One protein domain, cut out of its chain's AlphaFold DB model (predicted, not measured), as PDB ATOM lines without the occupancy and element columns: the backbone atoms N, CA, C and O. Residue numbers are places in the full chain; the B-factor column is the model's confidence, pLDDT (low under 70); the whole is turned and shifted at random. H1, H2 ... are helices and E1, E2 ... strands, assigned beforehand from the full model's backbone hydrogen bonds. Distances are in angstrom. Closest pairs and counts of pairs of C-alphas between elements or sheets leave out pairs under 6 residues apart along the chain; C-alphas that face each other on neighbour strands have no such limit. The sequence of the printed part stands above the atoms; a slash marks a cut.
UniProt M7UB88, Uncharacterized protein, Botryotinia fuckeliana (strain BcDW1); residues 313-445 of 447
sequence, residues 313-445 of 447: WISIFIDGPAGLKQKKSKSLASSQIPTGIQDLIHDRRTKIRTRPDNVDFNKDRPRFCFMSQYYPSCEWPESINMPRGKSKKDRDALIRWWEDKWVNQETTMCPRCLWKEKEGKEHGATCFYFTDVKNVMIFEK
ATOM      1  N   TRP A 313     -14.942 -35.048 -35.944       83.56
ATOM      2  CA  TRP A 313     -13.771 -35.298 -36.773       83.56
ATOM      3  C   TRP A 313     -14.196 -35.757 -38.166       83.56
ATOM      4  O   TRP A 313     -14.881 -36.769 -38.309       83.56
ATOM      5  N   ILE A 314     -13.756 -35.037 -39.192       85.88
ATOM      6  CA  ILE A 314     -13.981 -35.378 -40.596       85.88
ATOM      7  C   ILE A 314     -12.668 -35.818 -41.245       85.88
ATOM      8  O   ILE A 314     -11.621 -35.197 -41.054       85.88
ATOM      9  N   SER A 315     -12.725 -36.902 -42.016       86.88
ATOM     10  CA  SER A 315     -11.608 -37.349 -42.849       86.88
ATOM     11  C   SER A 315     -11.720 -36.707 -44.224       86.88
ATOM     12  O   SER A 315     -12.757 -36.821 -44.882       86.88
ATOM     13  N   ILE A 316     -10.661 -36.034 -44.668       85.25
ATOM     14  CA  ILE A 316     -10.585 -35.435 -45.997       85.25
ATOM     15  C   ILE A 316      -9.438 -36.067 -46.771       85.25
ATOM     16  O   ILE A 316      -8.274 -36.020 -46.371       85.25
ATOM     17  N   PHE A 317      -9.782 -36.595 -47.941       83.62
ATOM     18  CA  PHE A 317      -8.813 -37.080 -48.905       83.62
ATOM     19  C   PHE A 317      -8.230 -35.918 -49.723       83.62
ATOM     20  O   PHE A 317      -8.942 -35.132 -50.362       83.62
ATOM     21  N   ILE A 318      -6.907 -35.818 -49.714       78.38
ATOM     22  CA  ILE A 318      -6.110 -34.801 -50.393       78.38
ATOM     23  C   ILE A 318      -5.415 -35.472 -51.583       78.38
ATOM     24  O   ILE A 318      -4.205 -35.700 -51.568       78.38
ATOM     25  N   ASP A 319      -6.176 -35.812 -52.628       66.62
ATOM     26  CA  ASP A 319      -5.569 -36.281 -53.880       66.62
ATOM     27  C   ASP A 319      -5.152 -35.127 -54.788       66.62
ATOM     28  O   ASP A 319      -5.865 -34.129 -54.939       66.62
ATOM     29  N   GLY A 320      -4.014 -35.315 -55.450       56.03
ATOM     30  CA  GLY A 320      -3.530 -34.449 -56.519       56.03
ATOM     31  C   GLY A 320      -2.178 -34.927 -57.073       56.03
ATOM     32  O   GLY A 320      -1.284 -35.256 -56.284       56.03
ATOM     33  N   PRO A 321      -1.980 -34.983 -58.403       46.19
ATOM     34  CA  PRO A 321      -0.686 -35.320 -58.990       46.19
ATOM     35  C   PRO A 321       0.411 -34.313 -58.603       46.19
ATOM     36  O   PRO A 321       0.167 -33.143 -58.314       46.19
ATOM     37  N   ALA A 322       1.659 -34.777 -58.561       45.00
ATOM     38  CA  ALA A 322       2.804 -33.974 -58.150       45.00
ATOM     39  C   ALA A 322       3.106 -32.835 -59.146       45.00
ATOM     40  O   ALA A 322       3.594 -33.078 -60.243       45.00
ATOM     41  N   GLY A 323       2.844 -31.579 -58.760       48.16
ATOM     42  CA  GLY A 323       3.252 -30.409 -59.543       48.16
ATOM     43  C   GLY A 323       3.047 -29.066 -58.829       48.16
ATOM     44  O   GLY A 323       2.018 -28.823 -58.208       48.16
ATOM     45  N   LEU A 324       4.023 -28.161 -58.960       47.19
ATOM     46  CA  LEU A 324       4.158 -26.875 -58.245       47.19
ATOM     47  C   LEU A 324       3.090 -25.799 -58.565       47.19
ATOM     48  O   LEU A 324       3.228 -24.670 -58.098       47.19
ATOM     49  N   LYS A 325       2.057 -26.114 -59.361       54.62
ATOM     50  CA  LYS A 325       1.022 -25.165 -59.832       54.62
ATOM     51  C   LYS A 325      -0.407 -25.747 -59.856       54.62
ATOM     52  O   LYS A 325      -1.225 -25.309 -60.661       54.62
ATOM     53  N   GLN A 326      -0.720 -26.758 -59.043       61.50
ATOM     54  CA  GLN A 326      -2.036 -27.414 -59.103       61.50
ATOM     55  C   GLN A 326      -3.069 -26.865 -58.107       61.50
ATOM     56  O   GLN A 326      -2.752 -26.498 -56.975       61.50
ATOM     57  N   LYS A 327      -4.327 -26.839 -58.569       65.06
ATOM     58  CA  LYS A 327      -5.532 -26.443 -57.822       65.06
ATOM     59  C   LYS A 327      -5.763 -27.384 -56.622       65.06
ATOM     60  O   LYS A 327      -5.405 -28.556 -56.696       65.06
ATOM     61  N   LYS A 328      -6.363 -26.871 -55.538       71.69
ATOM     62  CA  LYS A 328      -6.802 -27.659 -54.365       71.69
ATOM     63  C   LYS A 328      -7.657 -28.856 -54.798       71.69
ATOM     64  O   LYS A 328      -8.378 -28.750 -55.795       71.69
ATOM     65  N   SER A 329      -7.603 -29.970 -54.059       72.62
ATOM     66  CA  SER A 329      -8.518 -31.093 -54.311       72.62
ATOM     67  C   SER A 329      -9.964 -30.588 -54.237       72.62
ATOM     68  O   SER A 329     -10.265 -29.690 -53.446       72.62
ATOM     69  N   LYS A 330     -10.867 -31.123 -55.071       74.81
ATOM     70  CA  LYS A 330     -12.272 -30.671 -55.082       74.81
ATOM     71  C   LYS A 330     -12.899 -30.786 -53.691       74.81
ATOM     72  O   LYS A 330     -13.563 -29.848 -53.279       74.81
ATOM     73  N   SER A 331     -12.599 -31.868 -52.971       74.19
ATOM     74  CA  SER A 331     -13.072 -32.127 -51.607       74.19
ATOM     75  C   SER A 331     -12.567 -31.099 -50.590       74.19
ATOM     76  O   SER A 331     -13.338 -30.647 -49.751       74.19
ATOM     77  N   LEU A 332     -11.295 -30.689 -50.677       77.62
ATOM     78  CA  LEU A 332     -10.744 -29.651 -49.801       77.62
ATOM     79  C   LEU A 332     -11.286 -28.265 -50.172       77.62
ATOM     80  O   LEU A 332     -11.628 -27.484 -49.291       77.62
ATOM     81  N   ALA A 333     -11.414 -27.970 -51.468       79.31
ATOM     82  CA  ALA A 333     -11.941 -26.700 -51.963       79.31
ATOM     83  C   ALA A 333     -13.435 -26.501 -51.650       79.31
ATOM     84  O   ALA A 333     -13.871 -25.364 -51.497       79.31
ATOM     85  N   SER A 334     -14.212 -27.585 -51.566       77.88
ATOM     86  CA  SER A 334     -15.633 -27.556 -51.200       77.88
ATOM     87  C   SER A 334     -15.891 -27.668 -49.695       77.88
ATOM     88  O   SER A 334     -17.049 -27.688 -49.290       77.88
ATOM     89  N   SER A 335     -14.846 -27.805 -48.873       76.06
ATOM     90  CA  SER A 335     -14.988 -27.886 -47.417       76.06
ATOM     91  C   SER A 335     -15.312 -26.518 -46.808       76.06
ATOM     92  O   SER A 335     -14.936 -25.483 -47.360       76.06
ATOM     93  N   GLN A 336     -15.961 -26.502 -45.641       77.44
ATOM     94  CA  GLN A 336     -16.239 -25.273 -44.881       77.44
ATOM     95  C   GLN A 336     -15.001 -24.721 -44.148       77.44
ATOM     96  O   GLN A 336     -15.064 -23.722 -43.438       77.44
ATOM     97  N   ILE A 337     -13.844 -25.358 -44.334       75.44
ATOM     98  CA  ILE A 337     -12.598 -25.020 -43.652       75.44
ATOM     99  C   ILE A 337     -12.112 -23.638 -44.109       75.44
ATOM    100  O   ILE A 337     -12.108 -23.377 -45.315       75.44
ATOM    101  N   PRO A 338     -11.611 -22.779 -43.203       79.12
ATOM    102  CA  PRO A 338     -11.045 -21.488 -43.579       79.12
ATOM    103  C   PRO A 338      -9.964 -21.606 -44.662       79.12
ATOM    104  O   PRO A 338      -9.077 -22.459 -44.583       79.12
ATOM    105  N   THR A 339      -9.987 -20.707 -45.653       78.19
ATOM    106  CA  THR A 339      -9.090 -20.744 -46.824       78.19
ATOM    107  C   THR A 339      -7.612 -20.854 -46.446       78.19
ATOM    108  O   THR A 339      -6.891 -21.617 -47.083       78.19
ATOM    109  N   GLY A 340      -7.174 -20.181 -45.373       74.38
ATOM    110  CA  GLY A 340      -5.791 -20.253 -44.891       74.38
ATOM    111  C   GLY A 340      -5.386 -21.631 -44.348       74.38
ATOM    112  O   GLY A 340      -4.253 -22.062 -44.550       74.38
ATOM    113  N   ILE A 341      -6.314 -22.366 -43.724       74.31
ATOM    114  CA  ILE A 341      -6.078 -23.749 -43.281       74.31
ATOM    115  C   ILE A 341      -6.095 -24.694 -44.484       74.31
ATOM    116  O   ILE A 341      -5.240 -25.571 -44.585       74.31
ATOM    117  N   GLN A 342      -6.996 -24.481 -45.448       79.44
ATOM    118  CA  GLN A 342      -6.968 -25.232 -46.705       79.44
ATOM    119  C   GLN A 342      -5.647 -25.031 -47.464       79.44
ATOM    120  O   GLN A 342      -5.110 -25.988 -48.015       79.44
ATOM    121  N   ASP A 343      -5.119 -23.803 -47.502       77.19
ATOM    122  CA  ASP A 343      -3.825 -23.503 -48.120       77.19
ATOM    123  C   ASP A 343      -2.694 -24.227 -47.391       77.19
ATOM    124  O   ASP A 343      -1.858 -24.840 -48.043       77.19
ATOM    125  N   LEU A 344      -2.712 -24.249 -46.056       75.06
ATOM    126  CA  LEU A 344      -1.724 -24.968 -45.249       75.06
ATOM    127  C   LEU A 344      -1.773 -26.492 -45.459       75.06
ATOM    128  O   LEU A 344      -0.736 -27.145 -45.545       75.06
ATOM    129  N   ILE A 345      -2.973 -27.064 -45.564       76.44
ATOM    130  CA  ILE A 345      -3.175 -28.490 -45.857       76.44
ATOM    131  C   ILE A 345      -2.717 -28.821 -47.286       76.44
ATOM    132  O   ILE A 345      -2.160 -29.895 -47.535       76.44
ATOM    133  N   HIS A 346      -2.935 -27.910 -48.234       74.00
ATOM    134  CA  HIS A 346      -2.567 -28.090 -49.640       74.00
ATOM    135  C   HIS A 346      -1.085 -27.797 -49.919       74.00
ATOM    136  O   HIS A 346      -0.520 -28.344 -50.870       74.00
ATOM    137  N   ASP A 347      -0.431 -26.969 -49.101       70.25
ATOM    138  CA  ASP A 347       0.945 -26.535 -49.325       70.25
ATOM    139  C   ASP A 347       1.951 -27.680 -49.129       70.25
ATOM    140  O   ASP A 347       2.413 -27.982 -48.027       70.25
ATOM    141  N   ARG A 348       2.352 -28.286 -50.252       60.34
ATOM    142  CA  ARG A 348       3.423 -29.292 -50.328       60.34
ATOM    143  C   ARG A 348       4.830 -28.728 -50.090       60.34
ATOM    144  O   ARG A 348       5.756 -29.516 -49.916       60.34
ATOM    145  N   ARG A 349       5.025 -27.401 -50.140       53.38
ATOM    146  CA  ARG A 349       6.324 -26.742 -49.898       53.38
ATOM    147  C   ARG A 349       6.567 -26.434 -48.429       53.38
ATOM    148  O   ARG A 349       7.697 -26.075 -48.087       53.38
ATOM    149  N   THR A 350       5.574 -26.610 -47.557       51.78
ATOM    150  CA  THR A 350       5.836 -26.686 -46.122       51.78
ATOM    151  C   THR A 350       6.766 -27.880 -45.868       51.78
ATOM    152  O   THR A 350       6.356 -29.030 -45.907       51.78
ATOM    153  N   LYS A 351       8.076 -27.586 -45.796       49.25
ATOM    154  CA  LYS A 351       9.243 -28.483 -45.690       49.25
ATOM    155  C   LYS A 351       8.896 -29.980 -45.667       49.25
ATOM    156  O   LYS A 351       8.459 -30.478 -44.638       49.25
ATOM    157  N   ILE A 352       9.228 -30.677 -46.758       51.56
ATOM    158  CA  ILE A 352       9.055 -32.109 -47.116       51.56
ATOM    159  C   ILE A 352       9.185 -33.157 -45.970       51.56
ATOM    160  O   ILE A 352       8.794 -34.304 -46.152       51.56
ATOM    161  N   ARG A 353       9.669 -32.801 -44.775       58.53
ATOM    162  CA  ARG A 353       9.780 -33.675 -43.594       58.53
ATOM    163  C   ARG A 353       8.596 -33.625 -42.612       58.53
ATOM    164  O   ARG A 353       8.324 -34.630 -41.976       58.53
ATOM    165  N   THR A 354       7.854 -32.522 -42.498       68.38
ATOM    166  CA  THR A 354       6.879 -32.345 -41.395       68.38
ATOM    167  C   THR A 354       5.614 -33.193 -41.533       68.38
ATOM    168  O   THR A 354       5.079 -33.655 -40.530       68.38
ATOM    169  N   ARG A 355       5.129 -33.436 -42.761       75.12
ATOM    170  CA  ARG A 355       3.951 -34.293 -42.988       75.12
ATOM    171  C   ARG A 355       4.241 -35.772 -42.694       75.12
ATOM    172  O   ARG A 355       3.465 -36.332 -41.927       75.12
ATOM    173  N   PRO A 356       5.314 -36.395 -43.224       77.25
ATOM    174  CA  PRO A 356       5.703 -37.747 -42.817       77.25
ATOM    175  C   PRO A 356       5.891 -37.875 -41.303       77.25
ATOM    176  O   PRO A 356       5.307 -38.769 -40.705       77.25
ATOM    177  N   ASP A 357       6.572 -36.915 -40.668       78.31
ATOM    178  CA  ASP A 357       6.747 -36.921 -39.212       78.31
ATOM    179  C   ASP A 357       5.388 -36.861 -38.480       78.31
ATOM    180  O   ASP A 357       5.175 -37.568 -37.500       78.31
ATOM    181  N   ASN A 358       4.432 -36.040 -38.943       84.88
ATOM    182  CA  ASN A 358       3.078 -36.008 -38.373       84.88
ATOM    183  C   ASN A 358       2.329 -37.328 -38.553       84.88
ATOM    184  O   ASN A 358       1.677 -37.763 -37.610       84.88
ATOM    185  N   VAL A 359       2.433 -37.960 -39.720       84.81
ATOM    186  CA  VAL A 359       1.845 -39.282 -39.967       84.81
ATOM    187  C   VAL A 359       2.432 -40.306 -39.000       84.81
ATOM    188  O   VAL A 359       1.682 -41.010 -38.330       84.81
ATOM    189  N   ASP A 360       3.756 -40.327 -38.845       83.12
ATOM    190  CA  ASP A 360       4.440 -41.252 -37.940       83.12
ATOM    191  C   ASP A 360       3.999 -41.057 -36.483       83.12
ATOM    192  O   ASP A 360       3.788 -42.033 -35.761       83.12
ATOM    193  N   PHE A 361       3.781 -39.811 -36.047       82.19
ATOM    194  CA  PHE A 361       3.251 -39.545 -34.707       82.19
ATOM    195  C   PHE A 361       1.780 -39.950 -34.534       82.19
ATOM    196  O   PHE A 361       1.372 -40.210 -33.404       82.19
ATOM    197  N   ASN A 362       0.982 -40.003 -35.604       85.56
ATOM    198  CA  ASN A 362      -0.472 -40.203 -35.536       85.56
ATOM    199  C   ASN A 362      -0.964 -41.540 -36.124       85.56
ATOM    200  O   ASN A 362      -2.172 -41.731 -36.242       85.56
ATOM    201  N   LYS A 363      -0.059 -42.464 -36.477       78.38
ATOM    202  CA  LYS A 363      -0.352 -43.692 -37.242       78.38
ATOM    203  C   LYS A 363      -1.531 -44.518 -36.712       78.38
ATOM    204  O   LYS A 363      -2.345 -44.985 -37.500       78.38
ATOM    205  N   ASP A 364      -1.632 -44.670 -35.392       76.88
ATOM    206  CA  ASP A 364      -2.658 -45.521 -34.767       76.88
ATOM    207  C   ASP A 364      -3.787 -44.723 -34.092       76.88
ATOM    208  O   ASP A 364      -4.861 -45.258 -33.835       76.88
ATOM    209  N   ARG A 365      -3.532 -43.457 -33.739       78.12
ATOM    210  CA  ARG A 365      -4.462 -42.559 -33.030       78.12
ATOM    211  C   ARG A 365      -3.937 -41.118 -33.068       78.12
ATOM    212  O   ARG A 365      -2.722 -40.952 -33.181       78.12
ATOM    213  N   PRO A 366      -4.784 -40.082 -32.912       79.25
ATOM    214  CA  PRO A 366      -4.310 -38.705 -32.785       79.25
ATOM    215  C   PRO A 366      -3.373 -38.588 -31.586       79.25
ATOM    216  O   PRO A 366      -3.783 -38.852 -30.471       79.25
ATOM    217  N   ARG A 367      -2.117 -38.204 -31.791       81.31
ATOM    218  CA  ARG A 367      -1.157 -37.889 -30.720       81.31
ATOM    219  C   ARG A 367      -0.507 -36.534 -30.917       81.31
ATOM    220  O   ARG A 367       0.092 -36.014 -29.985       81.31
ATOM    221  N   PHE A 368      -0.578 -35.954 -32.114       83.00
ATOM    222  CA  PHE A 368       0.122 -34.712 -32.402       83.00
ATOM    223  C   PHE A 368      -0.590 -33.858 -33.452       83.00
ATOM    224  O   PHE A 368      -0.629 -34.198 -34.636       83.00
ATOM    225  N   CYS A 369      -1.113 -32.705 -33.032       85.06
ATOM    226  CA  CYS A 369      -1.762 -31.758 -33.935       85.06
ATOM    227  C   CYS A 369      -0.720 -31.132 -34.871       85.06
ATOM    228  O   CYS A 369       0.324 -30.653 -34.418       85.06
ATOM    229  N   PHE A 370      -1.004 -31.102 -36.174       82.62
ATOM    230  CA  PHE A 370      -0.089 -30.583 -37.192       82.62
ATOM    231  C   PHE A 370       0.290 -29.127 -36.922       82.62
ATOM    232  O   PHE A 370       1.460 -28.756 -36.985       82.62
ATOM    233  N   MET A 371      -0.681 -28.309 -36.505       75.19
ATOM    234  CA  MET A 371      -0.449 -26.906 -36.159       75.19
ATOM    235  C   MET A 371       0.624 -26.749 -35.074       75.19
ATOM    236  O   MET A 371       1.424 -25.814 -35.119       75.19
ATOM    237  N   SER A 372       0.682 -27.664 -34.109       71.38
ATOM    238  CA  SER A 372       1.660 -27.626 -33.016       71.38
ATOM    239  C   SER A 372       3.090 -27.943 -33.461       71.38
ATOM    240  O   SER A 372       4.029 -27.562 -32.767       71.38
ATOM    241  N   GLN A 373       3.280 -28.581 -34.623       69.31
ATOM    242  CA  GLN A 373       4.612 -28.870 -35.174       69.31
ATOM    243  C   GLN A 373       5.288 -27.631 -35.766       69.31
ATOM    244  O   GLN A 373       6.513 -27.537 -35.748       69.31
ATOM    245  N   TYR A 374       4.505 -26.674 -36.273       64.06
ATOM    246  CA  TYR A 374       5.032 -25.442 -36.874       64.06
ATOM    247  C   TYR A 374       5.412 -24.390 -35.838       64.06
ATOM    248  O   TYR A 374       6.286 -23.565 -36.096       64.06
ATOM    249  N   TYR A 375       4.798 -24.440 -34.653       61.94
ATOM    250  CA  TYR A 375       4.997 -23.451 -33.593       61.94
ATOM    251  C   TYR A 375       5.311 -24.106 -32.237       61.94
ATOM    252  O   TYR A 375       4.567 -23.910 -31.273       61.94
ATOM    253  N   PRO A 376       6.399 -24.891 -32.122       55.72
ATOM    254  CA  PRO A 376       6.659 -25.672 -30.917       55.72
ATOM    255  C   PRO A 376       7.126 -24.842 -29.705       55.72
ATOM    256  O   PRO A 376       7.181 -25.385 -28.607       55.72
ATOM    257  N   SER A 377       7.442 -23.545 -29.842       53.56
ATOM    258  CA  SER A 377       7.967 -22.765 -28.700       53.56
ATOM    259  C   SER A 377       7.623 -21.273 -28.635       53.56
ATOM    260  O   SER A 377       7.740 -20.706 -27.556       53.56
ATOM    261  N   CYS A 378       7.219 -20.621 -29.729       48.56
ATOM    262  CA  CYS A 378       7.122 -19.150 -29.765       48.56
ATOM    263  C   CYS A 378       5.732 -18.588 -29.428       48.56
ATOM    264  O   CYS A 378       5.582 -17.379 -29.305       48.56
ATOM    265  N   GLU A 379       4.712 -19.442 -29.311       64.00
ATOM    266  CA  GLU A 379       3.325 -19.005 -29.087       64.00
ATOM    267  C   GLU A 379       2.666 -19.612 -27.850       64.00
ATOM    268  O   GLU A 379       1.531 -19.259 -27.557       64.00
ATOM    269  N   TRP A 380       3.317 -20.534 -27.143       71.12
ATOM    270  CA  TRP A 380       2.729 -21.133 -25.947       71.12
ATOM    271  C   TRP A 380       3.028 -20.259 -24.725       71.12
ATOM    272  O   TRP A 380       4.181 -19.851 -24.563       71.12
ATOM    273  N   PRO A 381       2.042 -19.976 -23.857       73.81
ATOM    274  CA  PRO A 381       2.293 -19.262 -22.613       73.81
ATOM    275  C   PRO A 381       3.243 -20.072 -21.723       73.81
ATOM    276  O   PRO A 381       3.204 -21.304 -21.716       73.81
ATOM    277  N   GLU A 382       4.084 -19.386 -20.945       76.00
ATOM    278  CA  GLU A 382       5.049 -20.025 -20.031       76.00
ATOM    279  C   GLU A 382       4.375 -20.922 -18.982       76.00
ATOM    280  O   GLU A 382       4.986 -21.868 -18.492       76.00
ATOM    281  N   SER A 383       3.093 -20.677 -18.693       77.25
ATOM    282  CA  SER A 383       2.265 -21.504 -17.812       77.25
ATOM    283  C   SER A 383       2.029 -22.925 -18.337       77.25
ATOM    284  O   SER A 383       1.700 -23.821 -17.559       77.25
ATOM    285  N   ILE A 384       2.213 -23.165 -19.639       79.44
ATOM    286  CA  ILE A 384       2.129 -24.499 -20.228       79.44
ATOM    287  C   ILE A 384       3.531 -25.115 -20.199       79.44
ATOM    288  O   ILE A 384       4.362 -24.878 -21.078       79.44
ATOM    289  N   ASN A 385       3.781 -25.930 -19.169       81.62
ATOM    290  CA  ASN A 385       5.023 -26.686 -18.977       81.62
ATOM    291  C   ASN A 385       5.128 -27.857 -19.975       81.62
ATOM    292  O   ASN A 385       5.048 -29.032 -19.615       81.62
ATOM    293  N   MET A 386       5.222 -27.522 -21.259       83.50
ATOM    294  CA  MET A 386       5.403 -28.475 -22.345       83.50
ATOM    295  C   MET A 386       6.891 -28.838 -22.458       83.50
ATOM    296  O   MET A 386       7.722 -27.925 -22.499       83.50
ATOM    297  N   PRO A 387       7.251 -30.133 -22.550       84.44
ATOM    298  CA  PRO A 387       8.632 -30.552 -22.770       84.44
ATOM    299  C   PRO A 387       9.243 -29.874 -24.002       84.44
ATOM    300  O   PRO A 387       8.620 -29.810 -25.062       84.44
ATOM    301  N   ARG A 388      10.473 -29.365 -23.868       79.50
ATOM    302  CA  ARG A 388      11.214 -28.687 -24.942       79.50
ATOM    303  C   ARG A 388      12.530 -29.409 -25.199       79.50
ATOM    304  O   ARG A 388      13.174 -29.859 -24.260       79.50
ATOM    305  N   GLY A 389      12.951 -29.459 -26.460       75.00
ATOM    306  CA  GLY A 389      14.254 -29.992 -26.848       75.00
ATOM    307  C   GLY A 389      14.223 -30.724 -28.187       75.00
ATOM    308  O   GLY A 389      13.174 -30.861 -28.815       75.00
ATOM    309  N   LYS A 390      15.401 -31.136 -28.658       76.12
ATOM    310  CA  LYS A 390      15.580 -31.815 -29.957       76.12
ATOM    311  C   LYS A 390      16.019 -33.270 -29.810       76.12
ATOM    312  O   LYS A 390      16.056 -33.992 -30.809       76.12
ATOM    313  N   SER A 391      16.385 -33.707 -28.603       83.38
ATOM    314  CA  SER A 391      16.842 -35.078 -28.397       83.38
ATOM    315  C   SER A 391      15.689 -36.068 -28.593       83.38
ATOM    316  O   SER A 391      14.512 -35.704 -28.559       83.38
ATOM    317  N   LYS A 392      16.011 -37.352 -28.803       82.44
ATOM    318  CA  LYS A 392      14.992 -38.415 -28.831       82.44
ATOM    319  C   LYS A 392      14.182 -38.432 -27.527       82.44
ATOM    320  O   LYS A 392      12.963 -38.472 -27.579       82.44
ATOM    321  N   LYS A 393      14.861 -38.287 -26.384       87.38
ATOM    322  CA  LYS A 393      14.238 -38.215 -25.057       87.38
ATOM    323  C   LYS A 393      13.242 -37.055 -24.945       87.38
ATOM    324  O   LYS A 393      12.160 -37.249 -24.403       87.38
ATOM    325  N   ASP A 394      13.584 -35.883 -25.482       82.69
ATOM    326  CA  ASP A 394      12.697 -34.710 -25.456       82.69
ATOM    327  C   ASP A 394      11.477 -34.913 -26.358       82.69
ATOM    328  O   ASP A 394      10.363 -34.563 -25.975       82.69
ATOM    329  N   ARG A 395      11.671 -35.528 -27.536       80.44
ATOM    330  CA  ARG A 395      10.572 -35.901 -28.437       80.44
ATOM    331  C   ARG A 395       9.630 -36.910 -27.785       80.44
ATOM    332  O   ARG A 395       8.424 -36.697 -27.807       80.44
ATOM    333  N   ASP A 396      10.164 -37.944 -27.144       84.81
ATOM    334  CA  ASP A 396       9.364 -38.950 -26.437       84.81
ATOM    335  C   ASP A 396       8.593 -38.326 -25.261       84.81
ATOM    336  O   ASP A 396       7.422 -38.633 -25.042       84.81
ATOM    337  N   ALA A 397       9.224 -37.415 -24.513       88.06
ATOM    338  CA  ALA A 397       8.566 -36.672 -23.439       88.06
ATOM    339  C   ALA A 397       7.439 -35.776 -23.972       88.06
ATOM    340  O   ALA A 397       6.357 -35.737 -23.386       88.06
ATOM    341  N   LEU A 398       7.668 -35.093 -25.095       84.19
ATOM    342  CA  LEU A 398       6.665 -34.266 -25.754       84.19
ATOM    343  C   LEU A 398       5.474 -35.108 -26.235       84.19
ATOM    344  O   LEU A 398       4.335 -34.727 -25.986       84.19
ATOM    345  N   ILE A 399       5.712 -36.264 -26.863       84.25
ATOM    346  CA  ILE A 399       4.643 -37.185 -27.288       84.25
ATOM    347  C   ILE A 399       3.800 -37.618 -26.088       84.25
ATOM    348  O   ILE A 399       2.580 -37.497 -26.135       84.25
ATOM    349  N   ARG A 400       4.434 -38.056 -24.991       87.94
ATOM    350  CA  ARG A 400       3.713 -38.453 -23.768       87.94
ATOM    351  C   ARG A 400       2.880 -37.315 -23.191       87.94
ATOM    352  O   ARG A 400       1.773 -37.549 -22.725       87.94
ATOM    353  N   TRP A 401       3.401 -36.090 -23.228       89.75
ATOM    354  CA  TRP A 401       2.661 -34.914 -22.783       89.75
ATOM    355  C   TRP A 401       1.407 -34.682 -23.635       89.75
ATOM    356  O   TRP A 401       0.336 -34.429 -23.087       89.75
ATOM    357  N   TRP A 402       1.509 -34.812 -24.960       86.62
ATOM    358  CA  TRP A 402       0.346 -34.700 -25.842       86.62
ATOM    359  C   TRP A 402      -0.652 -35.841 -25.645       86.62
ATOM    360  O   TRP A 402      -1.854 -35.591 -25.639       86.62
ATOM    361  N   GLU A 403      -0.182 -37.073 -25.447       86.12
ATOM    362  CA  GLU A 403      -1.054 -38.203 -25.122       86.12
ATOM    363  C   GLU A 403      -1.820 -37.958 -23.818       86.12
ATOM    364  O   GLU A 403      -3.035 -38.126 -23.793       86.12
ATOM    365  N   ASP A 404      -1.147 -37.481 -22.769       87.62
ATOM    366  CA  ASP A 404      -1.785 -37.135 -21.496       87.62
ATOM    367  C   ASP A 404      -2.824 -36.019 -21.647       87.62
ATOM    368  O   ASP A 404      -3.933 -36.132 -21.136       87.62
ATOM    369  N   LYS A 405      -2.483 -34.940 -22.359       85.94
ATOM    370  CA  LYS A 405      -3.319 -33.730 -22.426       85.94
ATOM    371  C   LYS A 405      -4.393 -33.740 -23.500       85.94
ATOM    372  O   LYS A 405      -5.275 -32.892 -23.451       85.94
ATOM    373  N   TRP A 406      -4.307 -34.635 -24.476       85.25
ATOM    374  CA  TRP A 406      -5.270 -34.702 -25.572       85.25
ATOM    375  C   TRP A 406      -5.998 -36.038 -25.600       85.25
ATOM    376  O   TRP A 406      -7.220 -36.083 -25.526       85.25
ATOM    377  N   VAL A 407      -5.242 -37.133 -25.681       80.12
ATOM    378  CA  VAL A 407      -5.802 -38.468 -25.927       80.12
ATOM    379  C   VAL A 407      -6.458 -39.019 -24.674       80.12
ATOM    380  O   VAL A 407      -7.601 -39.456 -24.714       80.12
ATOM    381  N   ASN A 408      -5.746 -38.968 -23.552       81.50
ATOM    382  CA  ASN A 408      -6.193 -39.568 -22.299       81.50
ATOM    383  C   ASN A 408      -7.254 -38.724 -21.583       81.50
ATOM    384  O   ASN A 408      -7.953 -39.236 -20.718       81.50
ATOM    385  N   GLN A 409      -7.365 -37.439 -21.924       78.56
ATOM    386  CA  GLN A 409      -8.399 -36.545 -21.394       78.56
ATOM    387  C   GLN A 409      -9.668 -36.524 -22.254       78.56
ATOM    388  O   GLN A 409     -10.576 -35.755 -21.950       78.56
ATOM    389  N   GLU A 410      -9.717 -37.332 -23.323       75.56
ATOM    390  CA  GLU A 410     -10.847 -37.427 -24.258       75.56
ATOM    391  C   GLU A 410     -11.313 -36.059 -24.784       75.56
ATOM    392  O   GLU A 410     -12.490 -35.836 -25.071       75.56
ATOM    393  N   THR A 411     -10.386 -35.105 -24.919       78.81
ATOM    394  CA  THR A 411     -10.753 -33.770 -25.378       78.81
ATOM    395  C   THR A 411     -10.988 -33.788 -26.881       78.81
ATOM    396  O   THR A 411     -10.169 -34.266 -27.669       78.81
ATOM    397  N   THR A 412     -12.104 -33.201 -27.309       76.75
ATOM    398  CA  THR A 412     -12.466 -33.093 -28.730       76.75
ATOM    399  C   THR A 412     -11.449 -32.262 -29.520       76.75
ATOM    400  O   THR A 412     -11.155 -32.564 -30.675       76.75
ATOM    401  N   MET A 413     -10.832 -31.273 -28.867       79.56
ATOM    402  CA  MET A 413      -9.803 -30.397 -29.424       79.56
ATOM    403  C   MET A 413      -8.435 -30.657 -28.796       79.56
ATOM    404  O   MET A 413      -8.316 -31.016 -27.625       79.56
ATOM    405  N   CYS A 414      -7.374 -30.416 -29.566       85.00
ATOM    406  CA  CYS A 414      -6.015 -30.511 -29.049       85.00
ATOM    407  C   CYS A 414      -5.722 -29.364 -28.055       85.00
ATOM    408  O   CYS A 414      -6.252 -28.260 -28.235       85.00
ATOM    409  N   PRO A 415      -4.811 -29.559 -27.081       84.75
ATOM    410  CA  PRO A 415      -4.395 -28.550 -26.103       84.75
ATOM    411  C   PRO A 415      -4.140 -27.139 -26.652       84.75
ATOM    412  O   PRO A 415      -4.478 -26.154 -25.999       84.75
ATOM    413  N   ARG A 416      -3.582 -27.014 -27.867       81.75
ATOM    414  CA  ARG A 416      -3.330 -25.701 -28.490       81.75
ATOM    415  C   ARG A 416      -4.622 -25.013 -28.900       81.75
ATOM    416  O   ARG A 416      -4.772 -23.818 -28.675       81.75
ATOM    417  N   CYS A 417      -5.513 -25.767 -29.540       80.69
ATOM    418  CA  CYS A 417      -6.788 -25.252 -30.021       80.69
ATOM    419  C   CYS A 417      -7.661 -24.854 -28.819       80.69
ATOM    420  O   CYS A 417      -8.174 -23.743 -28.808       80.69
ATOM    421  N   LEU A 418      -7.704 -25.688 -27.769       82.50
ATOM    422  CA  LEU A 418      -8.383 -25.377 -26.502       82.50
ATOM    423  C   LEU A 418      -7.841 -24.106 -25.839       82.50
ATOM    424  O   LEU A 418      -8.596 -23.294 -25.314       82.50
ATOM    425  N   TRP A 419      -6.519 -23.920 -25.843       83.69
ATOM    426  CA  TRP A 419      -5.922 -22.704 -25.298       83.69
ATOM    427  C   TRP A 419      -6.281 -21.462 -26.129       83.69
ATOM    428  O   TRP A 419      -6.717 -20.463 -25.565       83.69
ATOM    429  N   LYS A 420      -6.145 -21.517 -27.461       79.19
ATOM    430  CA  LYS A 420      -6.503 -20.391 -28.347       79.19
ATOM    431  C   LYS A 420      -7.987 -20.025 -28.251       79.19
ATOM    432  O   LYS A 420      -8.315 -18.846 -28.346       79.19
ATOM    433  N   GLU A 421      -8.852 -21.012 -28.038       79.81
ATOM    434  CA  GLU A 421     -10.279 -20.811 -27.796       79.81
ATOM    435  C   GLU A 421     -10.530 -20.047 -26.489       79.81
ATOM    436  O   GLU A 421     -11.222 -19.035 -26.501       79.81
ATOM    437  N   LYS A 422      -9.880 -20.439 -25.383       82.81
ATOM    438  CA  LYS A 422      -9.964 -19.705 -24.103       82.81
ATOM    439  C   LYS A 422      -9.490 -18.251 -24.199       82.81
ATOM    440  O   LYS A 422      -9.951 -17.408 -23.440       82.81
ATOM    441  N   GLU A 423      -8.583 -17.958 -25.126       81.38
ATOM    442  CA  GLU A 423      -8.079 -16.608 -25.406       81.38
ATOM    443  C   GLU A 423      -9.012 -15.779 -26.314       81.38
ATOM    444  O   GLU A 423      -8.647 -14.670 -26.704       81.38
ATOM    445  N   GLY A 424     -10.176 -16.309 -26.713       78.06
ATOM    446  CA  GLY A 424     -11.114 -15.635 -27.619       78.06
ATOM    447  C   GLY A 424     -10.589 -15.475 -29.051       78.06
ATOM    448  O   GLY A 424     -11.073 -14.640 -29.809       78.06
ATOM    449  N   LYS A 425      -9.568 -16.251 -29.447       68.31
ATOM    450  CA  LYS A 425      -8.973 -16.218 -30.795       68.31
ATOM    451  C   LYS A 425      -9.650 -17.271 -31.677       68.31
ATOM    452  O   LYS A 425      -9.008 -18.214 -32.138       68.31
ATOM    453  N   GLU A 426     -10.959 -17.120 -31.870       54.91
ATOM    454  CA  GLU A 426     -11.846 -18.149 -32.441       54.91
ATOM    455  C   GLU A 426     -11.604 -18.448 -33.931       54.91
ATOM    456  O   GLU A 426     -11.802 -19.573 -34.378       54.91
ATOM    457  N   HIS A 427     -11.097 -17.497 -34.718       52.88
ATOM    458  CA  HIS A 427     -11.122 -17.594 -36.189       52.88
ATOM    459  C   HIS A 427     -10.092 -18.538 -36.849       52.88
ATOM    460  O   HIS A 427      -9.893 -18.468 -38.061       52.88
ATOM    461  N   GLY A 428      -9.413 -19.419 -36.107       53.50
ATOM    462  CA  GLY A 428      -8.363 -20.264 -36.698       53.50
ATOM    463  C   GLY A 428      -8.013 -21.555 -35.966       53.50
ATOM    464  O   GLY A 428      -7.013 -22.186 -36.307       53.50
ATOM    465  N   ALA A 429      -8.792 -21.967 -34.966       55.19
ATOM    466  CA  ALA A 429      -8.493 -23.145 -34.153       55.19
ATOM    467  C   ALA A 429      -9.006 -24.454 -34.785       55.19
ATOM    468  O   ALA A 429      -9.553 -25.312 -34.099       55.19
ATOM    469  N   THR A 430      -8.822 -24.634 -36.094       70.81
ATOM    470  CA  THR A 430      -9.117 -25.915 -36.738       70.81
ATOM    471  C   THR A 430      -7.985 -26.884 -36.420       70.81
ATOM    472  O   THR A 430      -6.873 -26.791 -36.943       70.81
ATOM    473  N   CYS A 431      -8.257 -27.798 -35.500       83.62
ATOM    474  CA  CYS A 431      -7.343 -28.864 -35.140       83.62
ATOM    475  C   CYS A 431      -7.295 -29.896 -36.269       83.62
ATOM    476  O   CYS A 431      -8.333 -30.398 -36.684       83.62
ATOM    477  N   PHE A 432      -6.105 -30.230 -36.764       87.19
ATOM    478  CA  PHE A 432      -5.968 -31.291 -37.755       87.19
ATOM    479  C   PHE A 432      -4.657 -32.053 -37.621       87.19
ATOM    480  O   PHE A 432      -3.669 -31.547 -37.077       87.19
ATOM    481  N   TYR A 433      -4.661 -33.285 -38.113       88.19
ATOM    482  CA  TYR A 433      -3.500 -34.162 -38.175       88.19
ATOM    483  C   TYR A 433      -3.610 -35.084 -39.388       88.19
ATOM    484  O   TYR A 433      -4.702 -35.342 -39.891       88.19
ATOM    485  N   PHE A 434      -2.478 -35.566 -39.880       86.56
ATOM    486  CA  PHE A 434      -2.427 -36.489 -41.006       86.56
ATOM    487  C   PHE A 434      -2.443 -37.929 -40.497       86.56
ATOM    488  O   PHE A 434      -1.644 -38.284 -39.633       86.56
ATOM    489  N   THR A 435      -3.344 -38.747 -41.037       85.75
ATOM    490  CA  THR A 435      -3.361 -40.203 -40.807       85.75
ATOM    491  C   THR A 435      -2.486 -40.929 -41.818       85.75
ATOM    492  O   THR A 435      -1.894 -41.954 -41.499       85.75
ATOM    493  N   ASP A 436      -2.342 -40.362 -43.017       84.88
ATOM    494  CA  ASP A 436      -1.313 -40.723 -43.982       84.88
ATOM    495  C   ASP A 436      -0.950 -39.516 -44.870       84.88
ATOM    496  O   ASP A 436      -1.416 -38.393 -44.679       84.88
ATOM    497  N   VAL A 437      -0.077 -39.722 -45.855       79.94
ATOM    498  CA  VAL A 437       0.386 -38.655 -46.763       79.94
ATOM    499  C   VAL A 437      -0.721 -38.018 -47.618       79.94
ATOM    500  O   VAL A 437      -0.529 -36.903 -48.123       79.94
ATOM    501  N   LYS A 438      -1.855 -38.702 -47.780       83.44
ATOM    502  CA  LYS A 438      -3.016 -38.328 -48.596       83.44
ATOM    503  C   LYS A 438      -4.280 -38.061 -47.772       83.44
ATOM    504  O   LYS A 438      -5.200 -37.456 -48.309       83.44
ATOM    505  N   ASN A 439      -4.345 -38.469 -46.512       85.12
ATOM    506  CA  ASN A 439      -5.519 -38.319 -45.658       85.12
ATOM    507  C   ASN A 439      -5.229 -37.403 -44.470       85.12
ATOM    508  O   ASN A 439      -4.234 -37.558 -43.757       85.12
ATOM    509  N   VAL A 440      -6.129 -36.448 -44.249       87.31
ATOM    510  CA  VAL A 440      -6.098 -35.547 -43.098       87.31
ATOM    511  C   VAL A 440      -7.388 -35.686 -42.302       87.31
ATOM    512  O   VAL A 440      -8.481 -35.710 -42.864       87.31
ATOM    513  N   MET A 441      -7.250 -35.754 -40.985       88.56
ATOM    514  CA  MET A 441      -8.348 -35.683 -40.034       88.56
ATOM    515  C   MET A 441      -8.450 -34.256 -39.527       88.56
ATOM    516  O   MET A 441      -7.461 -33.690 -39.060       88.56
ATOM    517  N   ILE A 442      -9.640 -33.676 -39.619       86.12
ATOM    518  CA  ILE A 442      -9.893 -32.275 -39.297       86.12
ATOM    519  C   ILE A 442     -11.044 -32.208 -38.311       86.12
ATOM    520  O   ILE A 442     -12.057 -32.878 -38.486       86.12
ATOM    521  N   PHE A 443     -10.871 -31.413 -37.267       84.50
ATOM    522  CA  PHE A 443     -11.913 -31.133 -36.303       84.50
ATOM    523  C   PHE A 443     -12.765 -29.969 -36.803       84.50
ATOM    524  O   PHE A 443     -12.275 -28.843 -36.926       84.50
ATOM    525  N   GLU A 444     -14.025 -30.258 -37.098       79.00
ATOM    526  CA  GLU A 444     -15.042 -29.278 -37.451       79.00
ATOM    527  C   GLU A 444     -15.849 -28.987 -36.185       79.00
ATOM    528  O   GLU A 444     -16.458 -29.889 -35.603       79.00
ATOM    529  N   LYS A 445     -15.778 -27.740 -35.706       73.50
ATOM    530  CA  LYS A 445     -16.586 -27.303 -34.572       73.50
ATOM    531  C   LYS A 445     -18.006 -27.082 -35.085       73.50
ATOM    532  O   LYS A 445     -18.183 -26.506 -36.154       73.50
TER     533      LYS A 445
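AT A GLANCE: This is residues 313 to 445 of the 447 residues of an uncharacterized protein of Botryotinia fuckeliana (strain BcDW1) (UniProt M7UB88). A small three-stranded sheet has short helices set round it, H1 and H2 toward one end of the body and H3 and H4 by its edge strand E2. Off the sheet, at the other end of the longest axis, are the long helix H5 and the shorter H6. The printed part has 133 residues, with six named helices and three named strands in the order E1 H1 H2 H3 H4 H5 H6 E2 E3; the sheet order is E1 E3 E2, antiparallel throughout. The class is mixed, helices and strands, with under half of the residues in named elements. The whole is compact, with a radius of gyration of the C-alphas of 14.9 A and spans of 41 by 34 by 27 A.

IN THESE COORDINATES: In the sheet, E1 is residues 313 to 317, 13.2 A long, and begins at C-alpha 313 (-13.771, -35.298, -36.773). E3, residues 439 to 444, is 15.5 A long and ends at C-alpha 444 (-15.042, -29.278, -37.451); E2 is residues 432 to 434, 7.1 A. H3 is residues 354 to 362, 12.3 A, and H4 residues 370 to 374, 7.3 A. H1 is residues 330 to 333, 5.1 A, and H2 residues 339 to 346, 10.2 A. H5, residues 392 to 407, is 21.0 A long from C-alpha 392 (14.992, -38.415, -28.831), and H6, residues 415 to 422, is 10.6 A.

HOW THE PARTS SIT: E3 is the inner strand. With E1 it is antiparallel at 146 degrees, with N 314 and O 442 2.8 A apart, within hydrogen-bond range. E2 and E3 form a hairpin at 167 degrees, with N 441 and O 433 at 2.8 A. H3 is on the sheet but only grazes it; its C-alpha 359 is 5.2 A from C-alpha 434 of E2, the closest pair. H4 also only grazes the sheet, with C-alphas 370 and 433 closest at 5.0 A. H3 and H4 touch, closest at C-alphas 358 and 370, 6.4 A. H1 and H2 each only just are on the sheet, with 5 pairs of C-alphas within 10 A, and only graze it. They are close but not clearly touching, closest at C-alphas 332 and 342, 6.6 A. H5 and H6 are not on the sheet. They only just touch, with 3 pairs of C-alphas within 8 A, by residues 402 to 406 of H5; C-alphas 406 and 415 are closest at 6.2 A, at a steep tilt of 50 degrees, the same way. H1 and H5 are apart. Every O i to N i+4 pair is within hydrogen-bond range in H2, H3, H5 and H6; H4 has 0 of 1 but 2 of 2 O i to N i+3 pairs, and H1 is too short for an O i to N i+4 pair.

THE WHOLE: The two C-alphas farthest apart, those of Pro 321 and Ser 383, are 43.5 A apart. The printed part has no cut. The links E1 to H1 and H4 to H5 are long, with 12 and 17 residues. The mean pLDDT of the printed part is 75.6; residues 319 to 327, 348 to 354, 373 to 379 and 425 to 429 are under 70.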